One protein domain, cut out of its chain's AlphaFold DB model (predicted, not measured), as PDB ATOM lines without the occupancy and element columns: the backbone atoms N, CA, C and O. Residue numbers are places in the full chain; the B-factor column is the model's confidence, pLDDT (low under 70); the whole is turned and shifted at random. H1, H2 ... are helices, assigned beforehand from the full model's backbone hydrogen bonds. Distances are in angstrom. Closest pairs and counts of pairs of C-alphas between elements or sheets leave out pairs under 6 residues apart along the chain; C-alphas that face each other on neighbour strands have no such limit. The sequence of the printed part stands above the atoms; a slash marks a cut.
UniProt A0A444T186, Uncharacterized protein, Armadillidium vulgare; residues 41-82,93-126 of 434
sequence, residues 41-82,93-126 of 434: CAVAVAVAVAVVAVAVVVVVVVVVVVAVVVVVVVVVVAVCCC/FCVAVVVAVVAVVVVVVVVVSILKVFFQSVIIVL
ATOM      1  N   CYS A  41     -33.857  42.523  -3.940       59.81
ATOM      2  CA  CYS A  41     -33.199  41.420  -3.246       59.81
ATOM      3  C   CYS A  41     -32.605  41.864  -1.908       59.81
ATOM      4  O   CYS A  41     -32.752  41.152  -0.922       59.81
ATOM      5  N   ALA A  42     -31.989  43.047  -1.835       63.22
ATOM      6  CA  ALA A  42     -31.466  43.576  -0.578       63.22
ATOM      7  C   ALA A  42     -32.586  43.819   0.448       63.22
ATOM      8  O   ALA A  42     -32.440  43.442   1.611       63.22
ATOM      9  N   VAL A  43     -33.725  44.374   0.018       68.06
ATOM     10  CA  VAL A  43     -34.903  44.555   0.882       68.06
ATOM     11  C   VAL A  43     -35.486  43.203   1.298       68.06
ATOM     12  O   VAL A  43     -35.746  42.996   2.479       68.06
ATOM     13  N   ALA A  44     -35.628  42.252   0.373       70.31
ATOM     14  CA  ALA A  44     -36.133  40.915   0.677       70.31
ATOM     15  C   ALA A  44     -35.222  40.161   1.659       70.31
ATOM     16  O   ALA A  44     -35.713  39.551   2.608       70.31
ATOM     17  N   VAL A  45     -33.898  40.248   1.486       73.19
ATOM     18  CA  VAL A  45     -32.915  39.678   2.418       73.19
ATOM     19  C   VAL A  45     -32.993  40.380   3.772       73.19
ATOM     20  O   VAL A  45     -33.013  39.699   4.792       73.19
ATOM     21  N   ALA A  46     -33.109  41.710   3.815       74.44
ATOM     22  CA  ALA A  46     -33.259  42.446   5.070       74.44
ATOM     23  C   ALA A  46     -34.536  42.041   5.826       74.44
ATOM     24  O   ALA A  46     -34.485  41.790   7.031       74.44
ATOM     25  N   VAL A  47     -35.664  41.902   5.122       75.50
ATOM     26  CA  VAL A  47     -36.929  41.427   5.701       75.50
ATOM     27  C   VAL A  47     -36.796  39.981   6.177       75.50
ATOM     28  O   VAL A  47     -37.199  39.675   7.297       75.50
ATOM     29  N   ALA A  48     -36.182  39.095   5.389       75.94
ATOM     30  CA  ALA A  48     -35.958  37.709   5.788       75.94
ATOM     31  C   ALA A  48     -35.076  37.611   7.043       75.94
ATOM     32  O   ALA A  48     -35.417  36.885   7.975       75.94
ATOM     33  N   VAL A  49     -33.987  38.383   7.113       76.69
ATOM     34  CA  VAL A  49     -33.114  38.452   8.295       76.69
ATOM     35  C   VAL A  49     -33.882  38.981   9.506       76.69
ATOM     36  O   VAL A  49     -33.757  38.413  10.589       76.69
ATOM     37  N   ALA A  50     -34.723  40.006   9.336       76.62
ATOM     38  CA  ALA A  50     -35.566  40.521  10.411       76.62
ATOM     39  C   ALA A  50     -36.560  39.460  10.918       76.62
ATOM     40  O   ALA A  50     -36.676  39.257  12.126       76.62
ATOM     41  N   VAL A  51     -37.227  38.729  10.021       77.44
ATOM     42  CA  VAL A  51     -38.162  37.649  10.387       77.44
ATOM     43  C   VAL A  51     -37.439  36.508  11.104       77.44
ATOM     44  O   VAL A  51     -37.928  36.022  12.123       77.44
ATOM     45  N   VAL A  52     -36.260  36.100  10.624       78.94
ATOM     46  CA  VAL A  52     -35.442  35.068  11.280       78.94
ATOM     47  C   VAL A  52     -34.999  35.534  12.666       78.94
ATOM     48  O   VAL A  52     -35.113  34.769  13.621       78.94
ATOM     49  N   ALA A  53     -34.564  36.789  12.812       78.25
ATOM     50  CA  ALA A  53     -34.193  37.350  14.107       78.25
ATOM     51  C   ALA A  53     -35.374  37.326  15.091       78.25
ATOM     52  O   ALA A  53     -35.218  36.862  16.221       78.25
ATOM     53  N   VAL A  54     -36.569  37.741  14.655       78.50
ATOM     54  CA  VAL A  54     -37.791  37.674  15.474       78.50
ATOM     55  C   VAL A  54     -38.115  36.227  15.857       78.50
ATOM     56  O   VAL A  54     -38.382  35.951  17.026       78.50
ATOM     57  N   ALA A  55     -38.038  35.282  14.917       77.62
ATOM     58  CA  ALA A  55     -38.298  33.869  15.192       77.62
ATOM     59  C   ALA A  55     -37.314  33.283  16.221       77.62
ATOM     60  O   ALA A  55     -37.736  32.568  17.129       77.62
ATOM     61  N   VAL A  56     -36.022  33.615  16.123       80.25
ATOM     62  CA  VAL A  56     -35.003  33.196  17.101       80.25
ATOM     63  C   VAL A  56     -35.314  33.770  18.483       80.25
ATOM     64  O   VAL A  56     -35.283  33.025  19.460       80.25
ATOM     65  N   VAL A  57     -35.684  35.052  18.576       78.94
ATOM     66  CA  VAL A  57     -36.073  35.677  19.853       78.94
ATOM     67  C   VAL A  57     -37.273  34.959  20.471       78.94
ATOM     68  O   VAL A  57     -37.237  34.633  21.656       78.94
ATOM     69  N   VAL A  58     -38.300  34.636  19.680       78.19
ATOM     70  CA  VAL A  58     -39.471  33.887  20.165       78.19
ATOM     71  C   VAL A  58     -39.068  32.507  20.690       78.19
ATOM     72  O   VAL A  58     -39.485  32.132  21.784       78.19
ATOM     73  N   VAL A  59     -38.225  31.763  19.966       77.50
ATOM     74  CA  VAL A  59     -37.750  30.441  20.414       77.50
ATOM     75  C   VAL A  59     -36.966  30.550  21.722       77.50
ATOM     76  O   VAL A  59     -37.211  29.764  22.635       77.50
ATOM     77  N   VAL A  60     -36.075  31.538  21.855       80.25
ATOM     78  CA  VAL A  60     -35.314  31.766  23.095       80.25
ATOM     79  C   VAL A  60     -36.254  32.059  24.263       80.25
ATOM     80  O   VAL A  60     -36.104  31.456  25.323       80.25
ATOM     81  N   VAL A  61     -37.263  32.915  24.071       79.56
ATOM     82  CA  VAL A  61     -38.257  33.215  25.114       79.56
ATOM     83  C   VAL A  61     -39.009  31.951  25.534       79.56
ATOM     84  O   VAL A  61     -39.134  31.693  26.729       79.56
ATOM     85  N   VAL A  62     -39.452  31.122  24.584       78.31
ATOM     86  CA  VAL A  62     -40.149  29.861  24.891       78.31
ATOM     87  C   VAL A  62     -39.251  28.905  25.682       78.31
ATOM     88  O   VAL A  62     -39.692  28.358  26.689       78.31
ATOM     89  N   VAL A  63     -37.987  28.734  25.280       78.56
ATOM     90  CA  VAL A  63     -37.031  27.868  25.993       78.56
ATOM     91  C   VAL A  63     -36.797  28.363  27.422       78.56
ATOM     92  O   VAL A  63     -36.798  27.555  28.350       78.56
ATOM     93  N   VAL A  64     -36.654  29.678  27.621       79.12
ATOM     94  CA  VAL A  64     -36.496  30.270  28.958       79.12
ATOM     95  C   VAL A  64     -37.735  30.015  29.815       79.12
ATOM     96  O   VAL A  64     -37.599  29.579  30.955       79.12
ATOM     97  N   VAL A  65     -38.940  30.215  29.274       78.31
ATOM     98  CA  VAL A  65     -40.190  29.949  30.006       78.31
ATOM     99  C   VAL A  65     -40.285  28.476  30.410       78.31
ATOM    100  O   VAL A  65     -40.562  28.184  31.572       78.31
ATOM    101  N   VAL A  66     -40.001  27.545  29.496       76.25
ATOM    102  CA  VAL A  66     -40.015  26.104  29.798       76.25
ATOM    103  C   VAL A  66     -38.989  25.762  30.880       76.25
ATOM    104  O   VAL A  66     -39.326  25.057  31.829       76.25
ATOM    105  N   ALA A  67     -37.768  26.296  30.796       78.69
ATOM    106  CA  ALA A  67     -36.737  26.072  31.808       78.69
ATOM    107  C   ALA A  67     -37.175  26.570  33.196       78.69
ATOM    108  O   ALA A  67     -37.016  25.849  34.180       78.69
ATOM    109  N   VAL A  68     -37.789  27.757  33.282       77.75
ATOM    110  CA  VAL A  68     -38.327  28.292  34.544       77.75
ATOM    111  C   VAL A  68     -39.409  27.378  35.107       77.75
ATOM    112  O   VAL A  68     -39.366  27.053  36.289       77.75
ATOM    113  N   VAL A  69     -40.351  26.922  34.276       77.25
ATOM    114  CA  VAL A  69     -41.419  26.011  34.715       77.25
ATOM    115  C   VAL A  69     -40.832  24.710  35.258       77.25
ATOM    116  O   VAL A  69     -41.232  24.270  36.332       77.25
ATOM    117  N   VAL A  70     -39.846  24.121  34.574       77.81
ATOM    118  CA  VAL A  70     -39.176  22.899  35.043       77.81
ATOM    119  C   VAL A  70     -38.492  23.132  36.390       77.81
ATOM    120  O   VAL A  70     -38.670  22.325  37.298       77.81
ATOM    121  N   VAL A  71     -37.766  24.242  36.562       77.94
ATOM    122  CA  VAL A  71     -37.126  24.577  37.846       77.94
ATOM    123  C   VAL A  71     -38.169  24.731  38.949       77.94
ATOM    124  O   VAL A  71     -37.997  24.161  40.023       77.94
ATOM    125  N   VAL A  72     -39.276  25.432  38.689       76.75
ATOM    126  CA  VAL A  72     -40.365  25.587  39.664       76.75
ATOM    127  C   VAL A  72     -40.947  24.226  40.043       76.75
ATOM    128  O   VAL A  72     -41.092  23.948  41.230       76.75
ATOM    129  N   VAL A  73     -41.220  23.348  39.075       74.00
ATOM    130  CA  VAL A  73     -41.739  21.998  39.347       74.00
ATOM    131  C   VAL A  73     -40.745  21.184  40.174       74.00
ATOM    132  O   VAL A  73     -41.144  20.581  41.164       74.00
ATOM    133  N   VAL A  74     -39.455  21.196  39.829       77.44
ATOM    134  CA  VAL A  74     -38.418  20.473  40.585       77.44
ATOM    135  C   VAL A  74     -38.313  20.999  42.014       77.44
ATOM    136  O   VAL A  74     -38.238  20.201  42.945       77.44
ATOM    137  N   VAL A  75     -38.356  22.320  42.211       73.00
ATOM    138  CA  VAL A  75     -38.335  22.928  43.547       73.00
ATOM    139  C   VAL A  75     -39.584  22.539  44.332       73.00
ATOM    140  O   VAL A  75     -39.459  22.125  45.479       73.00
ATOM    141  N   VAL A  76     -40.774  22.599  43.729       73.06
ATOM    142  CA  VAL A  76     -42.023  22.189  44.387       73.06
ATOM    143  C   VAL A  76     -41.969  20.715  44.778       73.06
ATOM    144  O   VAL A  76     -42.266  20.390  45.920       73.06
ATOM    145  N   VAL A  77     -41.532  19.829  43.879       74.25
ATOM    146  CA  VAL A  77     -41.412  18.393  44.169       74.25
ATOM    147  C   VAL A  77     -40.386  18.148  45.271       74.25
ATOM    148  O   VAL A  77     -40.694  17.445  46.226       74.25
ATOM    149  N   ALA A  78     -39.197  18.753  45.197       70.56
ATOM    150  CA  ALA A  78     -38.175  18.614  46.230       70.56
ATOM    151  C   ALA A  78     -38.698  19.090  47.593       70.56
ATOM    152  O   ALA A  78     -38.598  18.362  48.575       70.56
ATOM    153  N   VAL A  79     -39.331  20.264  47.641       64.50
ATOM    154  CA  VAL A  79     -39.907  20.824  48.868       64.50
ATOM    155  C   VAL A  79     -41.026  19.931  49.406       64.50
ATOM    156  O   VAL A  79     -40.996  19.589  50.584       64.50
ATOM    157  N   CYS A  80     -41.962  19.483  48.565       62.56
ATOM    158  CA  CYS A  80     -43.021  18.557  48.965       62.56
ATOM    159  C   CYS A  80     -42.445  17.247  49.523       62.56
ATOM    160  O   CYS A  80     -42.886  16.798  50.575       62.56
ATOM    161  N   CYS A  81     -41.419  16.677  48.889       63.78
ATOM    162  CA  CYS A  81     -40.747  15.471  49.371       63.78
ATOM    163  C   CYS A  81     -40.012  15.691  50.708       63.78
ATOM    164  O   CYS A  81     -39.978  14.785  51.538       63.78
ATOM    165  N   CYS A  82     -39.459  16.883  50.958       58.28
ATOM    166  CA  CYS A  82     -38.805  17.229  52.226       58.28
ATOM    167  C   CYS A  82     -39.802  17.498  53.369       58.28
ATOM    168  O   CYS A  82     -39.490  17.226  54.529       58.28
ATOM    169  N   PHE A  93     -40.225  25.693  54.177       65.00
ATOM    170  CA  PHE A  93     -41.164  25.954  53.090       65.00
ATOM    171  C   PHE A  93     -41.215  27.448  52.750       65.00
ATOM    172  O   PHE A  93     -41.107  27.815  51.584       65.00
ATOM    173  N   CYS A  94     -41.286  28.319  53.763       63.88
ATOM    174  CA  CYS A  94     -41.275  29.765  53.553       63.88
ATOM    175  C   CYS A  94     -40.002  30.232  52.837       63.88
ATOM    176  O   CYS A  94     -40.098  30.980  51.870       63.88
ATOM    177  N   VAL A  95     -38.821  29.762  53.252       69.06
ATOM    178  CA  VAL A  95     -37.557  30.142  52.595       69.06
ATOM    179  C   VAL A  95     -37.497  29.610  51.163       69.06
ATOM    180  O   VAL A  95     -37.127  30.356  50.262       69.06
ATOM    181  N   ALA A  96     -37.909  28.363  50.916       69.38
ATOM    182  CA  ALA A  96     -37.903  27.790  49.571       69.38
ATOM    183  C   ALA A  96     -38.876  28.510  48.623       69.38
ATOM    184  O   ALA A  96     -38.512  28.810  47.486       69.38
ATOM    185  N   VAL A  97     -40.078  28.853  49.097       72.31
ATOM    186  CA  VAL A  97     -41.047  29.649  48.332       72.31
ATOM    187  C   VAL A  97     -40.498  31.047  48.068       72.31
ATOM    188  O   VAL A  97     -40.573  31.509  46.935       72.31
ATOM    189  N   VAL A  98     -39.892  31.705  49.060       72.50
ATOM    190  CA  VAL A  98     -39.274  33.026  48.865       72.50
ATOM    191  C   VAL A  98     -38.152  32.953  47.830       72.50
ATOM    192  O   VAL A  98     -38.125  33.776  46.922       72.50
ATOM    193  N   VAL A  99     -37.269  31.953  47.897       76.62
ATOM    194  CA  VAL A  99     -36.193  31.771  46.908       76.62
ATOM    195  C   VAL A  99     -36.761  31.495  45.515       76.62
ATOM    196  O   VAL A  99     -36.292  32.092  44.549       76.62
ATOM    197  N   ALA A 100     -37.796  30.658  45.396       75.62
ATOM    198  CA  ALA A 100     -38.463  30.397  44.123       75.62
ATOM    199  C   ALA A 100     -39.113  31.665  43.548       75.62
ATOM    200  O   ALA A 100     -38.929  31.971  42.373       75.62
ATOM    201  N   VAL A 101     -39.815  32.446  44.376       77.75
ATOM    202  CA  VAL A 101     -40.431  33.716  43.966       77.75
ATOM    203  C   VAL A 101     -39.363  34.718  43.543       77.75
ATOM    204  O   VAL A 101     -39.499  35.325  42.485       77.75
ATOM    205  N   VAL A 102     -38.276  34.865  44.303       77.56
ATOM    206  CA  VAL A 102     -37.162  35.757  43.945       77.56
ATOM    207  C   VAL A 102     -36.528  35.320  42.626       77.56
ATOM    208  O   VAL A 102     -36.318  36.162  41.757       77.56
ATOM    209  N   ALA A 103     -36.286  34.022  42.428       78.44
ATOM    210  CA  ALA A 103     -35.761  33.502  41.169       78.44
ATOM    211  C   ALA A 103     -36.698  33.818  39.991       78.44
ATOM    212  O   ALA A 103     -36.242  34.322  38.966       78.44
ATOM    213  N   VAL A 104     -38.010  33.611  40.150       77.81
ATOM    214  CA  VAL A 104     -39.009  33.954  39.126       77.81
ATOM    215  C   VAL A 104     -39.010  35.458  38.841       77.81
ATOM    216  O   VAL A 104     -38.965  35.851  37.678       77.81
ATOM    217  N   VAL A 105     -38.999  36.308  39.872       77.31
ATOM    218  CA  VAL A 105     -38.968  37.772  39.718       77.31
ATOM    219  C   VAL A 105     -37.708  38.216  38.978       77.31
ATOM    220  O   VAL A 105     -37.804  39.011  38.046       77.31
ATOM    221  N   VAL A 106     -36.538  37.677  39.332       80.19
ATOM    222  CA  VAL A 106     -35.276  37.984  38.645       80.19
ATOM    223  C   VAL A 106     -35.356  37.582  37.174       80.19
ATOM    224  O   VAL A 106     -35.011  38.389  36.311       80.19
ATOM    225  N   VAL A 107     -35.872  36.390  36.859       78.31
ATOM    226  CA  VAL A 107     -36.024  35.958  35.464       78.31
ATOM    227  C   VAL A 107     -36.995  36.861  34.703       78.31
ATOM    228  O   VAL A 107     -36.682  37.281  33.591       78.31
ATOM    229  N   VAL A 108     -38.131  37.235  35.299       78.25
ATOM    230  CA  VAL A 108     -39.090  38.160  34.677       78.25
ATOM    231  C   VAL A 108     -38.442  39.517  34.404       78.25
ATOM    232  O   VAL A 108     -38.568  40.040  33.298       78.25
ATOM    233  N   VAL A 109     -37.697  40.077  35.362       79.31
ATOM    234  CA  VAL A 109     -36.988  41.355  35.187       79.31
ATOM    235  C   VAL A 109     -35.956  41.266  34.064       79.31
ATOM    236  O   VAL A 109     -35.876  42.177  33.236       79.31
ATOM    237  N   VAL A 110     -35.197  40.170  33.988       80.94
ATOM    238  CA  VAL A 110     -34.230  39.933  32.907       80.94
ATOM    239  C   VAL A 110     -34.940  39.847  31.554       80.94
ATOM    240  O   VAL A 110     -34.542  40.541  30.621       80.94
ATOM    241  N   VAL A 111     -36.033  39.086  31.446       78.69
ATOM    242  CA  VAL A 111     -36.817  38.954  30.204       78.69
ATOM    243  C   VAL A 111     -37.393  40.301  29.759       78.69
ATOM    244  O   VAL A 111     -37.261  40.669  28.592       78.69
ATOM    245  N   VAL A 112     -37.974  41.080  30.676       79.31
ATOM    246  CA  VAL A 112     -38.501  42.423  30.377       79.31
ATOM    247  C   VAL A 112     -37.385  43.366  29.924       79.31
ATOM    248  O   VAL A 112     -37.581  44.159  29.003       79.31
ATOM    249  N   SER A 113     -36.205  43.274  30.539       80.81
ATOM    250  CA  SER A 113     -35.046  44.086  30.157       80.81
ATOM    251  C   SER A 113     -34.563  43.739  28.747       80.81
ATOM    252  O   SER A 113     -34.350  44.640  27.938       80.81
ATOM    253  N   ILE A 114     -34.478  42.448  28.414       80.88
ATOM    254  CA  ILE A 114     -34.118  41.975  27.069       80.88
ATOM    255  C   ILE A 114     -35.151  42.444  26.036       80.88
ATOM    256  O   ILE A 114     -34.770  42.962  24.987       80.88
ATOM    257  N   LEU A 115     -36.448  42.336  26.343       78.56
ATOM    258  CA  LEU A 115     -37.520  42.815  25.466       78.56
ATOM    259  C   LEU A 115     -37.406  44.317  25.201       78.56
ATOM    260  O   LEU A 115     -37.495  44.733  24.050       78.56
ATOM    261  N   LYS A 116     -37.161  45.135  26.232       80.75
ATOM    262  CA  LYS A 116     -36.963  46.584  26.060       80.75
ATOM    263  C   LYS A 116     -35.801  46.896  25.119       80.75
ATOM    264  O   LYS A 116     -35.975  47.690  24.199       80.75
ATOM    265  N   VAL A 117     -34.649  46.253  25.317       81.56
ATOM    266  CA  VAL A 117     -33.472  46.437  24.452       81.56
ATOM    267  C   VAL A 117     -33.779  46.005  23.016       81.56
ATOM    268  O   VAL A 117     -33.392  46.693  22.075       81.56
ATOM    269  N   PHE A 118     -34.526  44.913  22.837       80.38
ATOM    270  CA  PHE A 118     -34.950  44.440  21.522       80.38
ATOM    271  C   PHE A 118     -35.914  45.408  20.823       80.38
ATOM    272  O   PHE A 118     -35.706  45.757  19.666       80.38
ATOM    273  N   PHE A 119     -36.945  45.909  21.508       80.25
ATOM    274  CA  PHE A 119     -37.839  46.911  20.919       80.25
ATOM    275  C   PHE A 119     -37.079  48.177  20.534       80.25
ATOM    276  O   PHE A 119     -37.296  48.730  19.458       80.25
ATOM    277  N   GLN A 120     -36.149  48.608  21.384       84.38
ATOM    278  CA  GLN A 120     -35.323  49.770  21.105       84.38
ATOM    279  C   GLN A 120     -34.426  49.548  19.878       84.38
ATOM    280  O   GLN A 120     -34.337  50.437  19.031       84.38
ATOM    281  N   SER A 121     -33.817  48.368  19.724       78.94
ATOM    282  CA  SER A 121     -33.008  48.052  18.542       78.94
ATOM    283  C   SER A 121     -33.850  47.967  17.265       78.94
ATOM    284  O   SER A 121     -33.447  48.523  16.245       78.94
ATOM    285  N   VAL A 122     -35.048  47.373  17.319       80.31
ATOM    286  CA  VAL A 122     -35.984  47.329  16.181       80.31
ATOM    287  C   VAL A 122     -36.408  48.733  15.758       80.31
ATOM    288  O   VAL A 122     -36.383  49.036  14.568       80.31
ATOM    289  N   ILE A 123     -36.740  49.616  16.707       82.06
ATOM    290  CA  ILE A 123     -37.089  51.013  16.404       82.06
ATOM    291  C   ILE A 123     -35.919  51.720  15.712       82.06
ATOM    292  O   ILE A 123     -36.128  52.393  14.706       82.06
ATOM    293  N   ILE A 124     -34.688  51.541  16.201       82.75
ATOM    294  CA  ILE A 124     -33.495  52.138  15.585       82.75
ATOM    295  C   ILE A 124     -33.316  51.639  14.147       82.75
ATOM    296  O   ILE A 124     -33.105  52.451  13.247       82.75
ATOM    297  N   VAL A 125     -33.443  50.330  13.906       80.50
ATOM    298  CA  VAL A 125     -33.358  49.758  12.552       80.50
ATOM    299  C   VAL A 125     -34.457  50.324  11.656       80.50
ATOM    300  O   VAL A 125     -34.178  50.714  10.528       80.50
ATOM    301  N   LEU A 126     -35.687  50.442  12.152       77.00
ATOM    302  CA  LEU A 126     -36.814  50.961  11.377       77.00
ATOM    303  C   LEU A 126     -36.627  52.446  11.023       77.00
ATOM    304  O   LEU A 126     -36.896  52.853   9.892       77.00
TER     305      LEU A 126
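This is residues 41 to 82 and 93 to 126 of the 434 residues of an uncharacterized protein of Armadillidium vulgare (UniProt A0A444T186). What does the model look like? Two long, straight helices, H1 and H2, lie side by side and run opposite ways, making a thin rod; the first residues of H1, 41 to 49, stick out past H2. What is printed? The printed part has 76 residues with two named helices, H1 then H2, and no named strand: all helix. It is extended, with a radius of gyration of the C-alphas of 17.9 A and spans of 61 by 19 by 5 A.

How does H1, residues 41 to 82, stand to H2, residues 93 to 126? They touch, H1 with residues 61 to 79 alone, and the closest C-alphas, those of Val 79 and Phe 93, are 6.8 A apart. Their lines stand at a shallow tilt of 4 degrees, opposite ways. What of their backbones? In H1 and H2 every O i to N i+4 pair is within hydrogen-bond range.

Where is H1? It begins at C-alpha 41, (-33.199, 41.420, -3.246), and is 60.8 A long from first to last C-alpha. Where is H2? It ends at C-alpha 126, (-36.814, 50.961, 11.377), and is 48.8 A long.

Where is the cut? Residues 83 to 92 are not printed, and C-alphas 82 and 93 are 9.1 A apart across it. Where is pLDDT under 70? It is so at residues 41 to 43, 79 to 82 and 93 to 96.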